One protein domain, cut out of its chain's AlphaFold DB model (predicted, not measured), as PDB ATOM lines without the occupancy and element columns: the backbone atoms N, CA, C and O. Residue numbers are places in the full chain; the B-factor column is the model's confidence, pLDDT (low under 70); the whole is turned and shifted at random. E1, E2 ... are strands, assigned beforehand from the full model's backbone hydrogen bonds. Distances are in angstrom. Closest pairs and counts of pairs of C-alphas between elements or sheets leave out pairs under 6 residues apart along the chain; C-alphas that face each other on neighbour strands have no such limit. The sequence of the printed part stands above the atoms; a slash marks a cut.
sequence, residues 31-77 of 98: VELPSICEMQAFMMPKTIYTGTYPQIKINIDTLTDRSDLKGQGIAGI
ATOM      1  N   VAL A  31     212.011 240.713 185.638       71.06
ATOM      2  CA  VAL A  31     212.736 241.706 186.447       71.06
ATOM      3  C   VAL A  31     212.910 241.178 187.872       71.06
ATOM      4  O   VAL A  31     212.054 240.442 188.365       71.06
ATOM      5  N   GLU A  32     214.007 241.539 188.544       80.12
ATOM      6  CA  GLU A  32     214.136 241.334 189.991       80.12
ATOM      7  C   GLU A  32     213.109 242.217 190.712       80.12
ATOM      8  O   GLU A  32     213.255 243.436 190.791       80.12
ATOM      9  N   LEU A  33     212.026 241.599 191.184       81.00
ATOM     10  CA  LEU A  33     210.970 242.292 191.914       81.00
ATOM     11  C   LEU A  33     211.357 242.446 193.390       81.00
ATOM     12  O   LEU A  33     211.888 241.495 193.975       81.00
ATOM     13  N   PRO A  34     211.030 243.587 194.025       80.62
ATOM     14  CA  PRO A  34     211.077 243.704 195.477       80.62
ATOM     15  C   PRO A  34     210.220 242.624 196.145       80.62
ATOM     16  O   PRO A  34     209.258 242.122 195.558       80.62
ATOM     17  N   SER A  35     210.525 242.302 197.405       79.31
ATOM     18  CA  SER A  35     209.767 241.297 198.167       79.31
ATOM     19  C   SER A  35     208.271 241.620 198.262       79.31
ATOM     20  O   SER A  35     207.458 240.699 198.308       79.31
ATOM     21  N   ILE A  36     207.909 242.909 198.273       77.88
ATOM     22  CA  ILE A  36     206.533 243.402 198.168       77.88
ATOM     23  C   ILE A  36     206.556 244.625 197.252       77.88
ATOM     24  O   ILE A  36     207.283 245.581 197.506       77.88
ATOM     25  N   CYS A  37     205.764 244.609 196.187       81.94
ATOM     26  CA  CYS A  37     205.667 245.733 195.265       81.94
ATOM     27  C   CYS A  37     204.238 245.924 194.761       81.94
ATOM     28  O   CYS A  37     203.417 245.005 194.772       81.94
ATOM     29  N   GLU A  38     203.963 247.142 194.318       83.25
ATOM     30  CA  GLU A  38     202.731 247.529 193.648       83.25
ATOM     31  C   GLU A  38     203.054 247.948 192.214       83.25
ATOM     32  O   GLU A  38     204.101 248.535 191.944       83.25
ATOM     33  N   MET A  39     202.160 247.621 191.286       86.62
ATOM     34  CA  MET A  39     202.269 247.987 189.879       86.62
ATOM     35  C   MET A  39     200.875 248.076 189.269       86.62
ATOM     36  O   MET A  39     199.955 247.361 189.673       86.62
ATOM     37  N   GLN A  40     200.714 248.944 188.277       85.62
ATOM     38  CA  GLN A  40     199.458 249.064 187.555       85.62
ATOM     39  C   GLN A  40     199.259 247.873 186.621       85.62
ATOM     40  O   GLN A  40     200.196 247.361 186.007       85.62
ATOM     41  N   ALA A  41     198.004 247.475 186.458       85.50
ATOM     42  CA  ALA A  41     197.581 246.574 185.406       85.50
ATOM     43  C   ALA A  41     196.528 247.274 184.546       85.50
ATOM     44  O   ALA A  41     195.708 248.039 185.054       85.50
ATOM     45  N   PHE A  42     196.545 247.019 183.244       83.19
ATOM     46  CA  PHE A  42     195.594 247.604 182.311       83.19
ATOM     47  C   PHE A  42     194.977 246.538 181.417       83.19
ATOM     48  O   PHE A  42     195.581 245.509 181.101       83.19
ATOM     49  N   MET A  43     193.741 246.804 181.007       84.44
ATOM     50  CA  MET A  43     193.032 245.978 180.046       84.44
ATOM     51  C   MET A  43     193.580 246.258 178.647       84.44
ATOM     52  O   MET A  43     193.583 247.401 178.190       84.44
ATOM     53  N   MET A  44     194.043 245.219 177.960       81.81
ATOM     54  CA  MET A  44     194.465 245.348 176.570       81.81
ATOM     55  C   MET A  44     193.250 245.386 175.632       81.81
ATOM     56  O   MET A  44     192.241 244.726 175.903       81.81
ATOM     57  N   PRO A  45     193.334 246.127 174.512       82.44
ATOM     58  CA  PRO A  45     192.300 246.091 173.489       82.44
ATOM     59  C   PRO A  45     192.176 244.684 172.897       82.44
ATOM     60  O   PRO A  45     193.161 243.965 172.723       82.44
ATOM     61  N   LYS A  46     190.946 244.303 172.549       82.06
ATOM     62  CA  LYS A  46     190.664 243.033 171.876       82.06
ATOM     63  C   LYS A  46     191.319 243.018 170.496       82.06
ATOM     64  O   LYS A  46     191.202 243.983 169.742       82.06
ATOM     65  N   THR A  47     191.966 241.911 170.149       81.94
ATOM     66  CA  THR A  47     192.546 241.685 168.816       81.94
ATOM     67  C   THR A  47     191.845 240.517 168.130       81.94
ATOM     68  O   THR A  47     191.183 239.715 168.789       81.94
ATOM     69  N   ILE A  48     192.032 240.363 166.815       82.00
ATOM     70  CA  ILE A  48     191.489 239.218 166.059       82.00
ATOM     71  C   ILE A  48     191.961 237.858 166.599       82.00
ATOM     72  O   ILE A  48     191.266 236.862 166.436       82.00
ATOM     73  N   TYR A  49     193.117 237.818 167.267       74.94
ATOM     74  CA  TYR A  49     193.684 236.595 167.839       74.94
ATOM     75  C   TYR A  49     193.174 236.308 169.250       74.94
ATOM     76  O   TYR A  49     193.164 235.163 169.687       74.94
ATOM     77  N   THR A  50     192.780 237.351 169.978       74.19
ATOM     78  CA  THR A  50     192.446 237.268 171.404       74.19
ATOM     79  C   THR A  50     190.942 237.343 171.647       74.19
ATOM     80  O   THR A  50     190.472 236.957 172.715       74.19
ATOM     81  N   GLY A  51     190.165 237.755 170.642       79.06
ATOM     82  CA  GLY A  51     188.710 237.667 170.638       79.06
ATOM     83  C   GLY A  51     188.083 238.363 171.844       79.06
ATOM     84  O   GLY A  51     188.300 239.549 172.084       79.06
ATOM     85  N   THR A  52     187.269 237.625 172.599       74.62
ATOM     86  CA  THR A  52     186.550 238.121 173.782       74.62
ATOM     87  C   THR A  52     187.236 237.792 175.106       74.62
ATOM     88  O   THR A  52     186.695 238.146 176.154       74.62
ATOM     89  N   TYR A  53     188.406 237.146 175.087       74.19
ATOM     90  CA  TYR A  53     189.092 236.753 176.313       74.19
ATOM     91  C   TYR A  53     189.608 237.983 177.076       74.19
ATOM     92  O   TYR A  53     190.152 238.902 176.456       74.19
ATOM     93  N   PRO A  54     189.455 238.028 178.413       66.88
ATOM     94  CA  PRO A  54     189.990 239.116 179.217       66.88
ATOM     95  C   PRO A  54     191.515 239.130 179.114       66.88
ATOM     96  O   PRO A  54     192.182 238.124 179.361       66.88
ATOM     97  N   GLN A  55     192.064 240.280 178.734       78.19
ATOM     98  CA  GLN A  55     193.499 240.474 178.591       78.19
ATOM     99  C   GLN A  55     193.960 241.544 179.565       78.19
ATOM    100  O   GLN A  55     193.772 242.734 179.327       78.19
ATOM    101  N   ILE A  56     194.558 241.103 180.664       82.50
ATOM    102  CA  ILE A  56     195.194 241.985 181.636       82.50
ATOM    103  C   ILE A  56     196.687 241.975 181.333       82.50
ATOM    104  O   ILE A  56     197.293 240.905 181.233       82.50
ATOM    105  N   LYS A  57     197.278 243.158 181.176       84.31
ATOM    106  CA  LYS A  57     198.726 243.329 181.081       84.31
ATOM    107  C   LYS A  57     199.217 244.142 182.267       84.31
ATOM    108  O   LYS A  57     198.601 245.128 182.655       84.31
ATOM    109  N   ILE A  58     200.338 243.707 182.821       85.88
ATOM    110  CA  ILE A  58     201.026 244.380 183.915       85.88
ATOM    111  C   ILE A  58     201.950 245.457 183.336       85.88
ATOM    112  O   ILE A  58     202.659 245.206 182.356       85.88
ATOM    113  N   ASN A  59     201.935 246.649 183.932       87.31
ATOM    114  CA  ASN A  59     202.828 247.748 183.598       87.31
ATOM    115  C   ASN A  59     204.019 247.797 184.564       87.31
ATOM    116  O   ASN A  59     203.947 248.393 185.639       87.31
ATOM    117  N   ILE A  60     205.125 247.183 184.160       86.19
ATOM    118  CA  ILE A  60     206.328 247.066 184.991       86.19
ATOM    119  C   ILE A  60     206.996 248.432 185.222       86.19
ATOM    120  O   ILE A  60     207.618 248.639 186.255       86.19
ATOM    121  N   ASP A  61     206.784 249.398 184.323       88.19
ATOM    122  CA  ASP A  61     207.332 250.758 184.448       88.19
ATOM    123  C   ASP A  61     206.698 251.550 185.605       88.19
ATOM    124  O   ASP A  61     207.198 252.600 185.999       88.19
ATOM    125  N   THR A  62     205.590 251.050 186.160       89.00
ATOM    126  CA  THR A  62     204.899 251.644 187.318       89.00
ATOM    127  C   THR A  62     205.231 250.941 188.631       89.00
ATOM    128  O   THR A  62     204.563 251.169 189.641       89.00
ATOM    129  N   LEU A  63     206.239 250.064 188.619       89.44
ATOM    130  CA  LEU A  63     206.657 249.317 189.792       89.44
ATOM    131  C   LEU A  63     207.106 250.265 190.902       89.44
ATOM    132  O   LEU A  63     207.998 251.092 190.726       89.44
ATOM    133  N   THR A  64     206.496 250.088 192.065       88.50
ATOM    134  CA  THR A  64     206.839 250.801 193.289       88.50
ATOM    135  C   THR A  64     207.125 249.774 194.377       88.50
ATOM    136  O   THR A  64     206.301 248.890 194.628       88.50
ATOM    137  N   ASP A  65     208.294 249.867 195.012       86.62
ATOM    138  CA  ASP A  65     208.590 249.082 196.213       86.62
ATOM    139  C   ASP A  65     207.638 249.501 197.336       86.62
ATOM    140  O   ASP A  65     207.462 250.692 197.609       86.62
ATOM    141  N   ARG A  66     207.006 248.510 197.961       80.81
ATOM    142  CA  ARG A  66     206.062 248.686 199.059       80.81
ATOM    143  C   ARG A  66     206.577 248.032 200.338       80.81
ATOM    144  O   ARG A  66     205.813 247.436 201.089       80.81
ATOM    145  N   SER A  67     207.877 248.147 200.598       76.25
ATOM    146  CA  SER A  67     208.526 247.733 201.850       76.25
ATOM    147  C   SER A  67     207.980 248.441 203.102       76.25
ATOM    148  O   SER A  67     208.189 247.969 204.222       76.25
ATOM    149  N   ASP A  68     207.221 249.530 202.931       74.81
ATOM    150  CA  ASP A  68     206.398 250.141 203.980       74.81
ATOM    151  C   ASP A  68     205.267 249.215 204.463       74.81
ATOM    152  O   ASP A  68     204.853 249.283 205.627       74.81
ATOM    153  N   LEU A  69     204.786 248.320 203.596       64.00
ATOM    154  CA  LEU A  69     203.801 247.308 203.943       64.00
ATOM    155  C   LEU A  69     204.469 246.213 204.777       64.00
ATOM    156  O   LEU A  69     205.319 245.458 204.320       64.00
ATOM    157  N   LYS A  70     204.030 246.086 206.029       53.66
ATOM    158  CA  LYS A  70     204.550 245.090 206.982       53.66
ATOM    159  C   LYS A  70     203.868 243.721 206.883       53.66
ATOM    160  O   LYS A  70     204.116 242.851 207.714       53.66
ATOM    161  N   GLY A  71     202.966 243.538 205.920       49.94
ATOM    162  CA  GLY A  71     202.240 242.285 205.731       49.94
ATOM    163  C   GLY A  71     203.073 241.280 204.944       49.94
ATOM    164  O   GLY A  71     203.496 241.576 203.832       49.94
ATOM    165  N   GLN A  72     203.265 240.071 205.471       44.00
ATOM    166  CA  GLN A  72     203.724 238.934 204.667       44.00
ATOM    167  C   GLN A  72     202.549 238.428 203.816       44.00
ATOM    168  O   GLN A  72     201.942 237.407 204.120       44.00
ATOM    169  N   GLY A  73     202.148 239.184 202.796       48.69
ATOM    170  CA  GLY A  73     200.936 238.862 202.046       48.69
ATOM    171  C   GLY A  73     199.641 239.088 202.842       48.69
ATOM    172  O   GLY A  73     199.634 239.490 204.004       48.69
ATOM    173  N   ILE A  74     198.527 238.937 202.132       44.16
ATOM    174  CA  ILE A  74     197.214 239.519 202.433       44.16
ATOM    175  C   ILE A  74     196.672 239.059 203.796       44.16
ATOM    176  O   ILE A  74     196.464 237.869 204.028       44.16
ATOM    177  N   ALA A  75     196.368 240.022 204.674       37.19
ATOM    178  CA  ALA A  75     195.616 239.798 205.903       37.19
ATOM    179  C   ALA A  75     194.290 239.078 205.585       37.19
ATOM    180  O   ALA A  75     193.415 239.643 204.934       37.19
ATOM    181  N   GLY A  76     194.175 237.819 206.019       39.06
ATOM    182  CA  GLY A  76     192.996 236.967 205.814       39.06
ATOM    183  C   GLY A  76     193.138 235.879 204.742       39.06
ATOM    184  O   GLY A  76     192.258 235.027 204.647       39.06
ATOM    185  N   ILE A  77     194.234 235.837 203.977       43.78
ATOM    186  CA  ILE A  77     194.495 234.749 203.020       43.78
ATOM    187  C   ILE A  77     195.627 233.894 203.569       43.78
ATOM    188  O   ILE A  77     196.787 234.298 203.574       43.78
TER     189      ILE A  77
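Overview. This is residues 31 to 77 of the 98 residues of an uncharacterized protein of Pedobacter zeae (UniProt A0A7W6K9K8). With little regular structure, this is one long, flat antiparallel hairpin of two strands, E1 then E2, whose loop sticks out at one end with residues 48 to 53, while an unnamed tail, residues 66 to 77, runs from the other end. The class is all strand, with 17 of the 47 printed residues in named strands and no named helix. The whole is only just extended, close to loose: the radius of gyration of the C-alphas is 14.7 A, the spans 43 by 27 by 14 A.

Arrangement. E1, residues 37 to 43, and E2, residues 56 to 65, form a hairpin, antiparallel at 155 degrees. N 38 and O 64, 2.9 A, and N 59 and O 40, 2.8 A, are within hydrogen-bond range. E2 bends by 73 degrees at residue 61.

Along the chain. E1 begins at C-alpha 37 (205.667, 245.733, 195.265) and measures 19.8 A. E2 measures 21.0 A and ends at C-alpha 65 (208.590, 249.082, 196.213).

Size, cuts and confidence. The C-alphas farthest apart, Ile 48 and Lys 70, are 43.4 A apart. The link from E1 to E2 is long, 12 residues. The printed part has no cut. pLDDT is under 70 at residue 54 and residues 69 to 77.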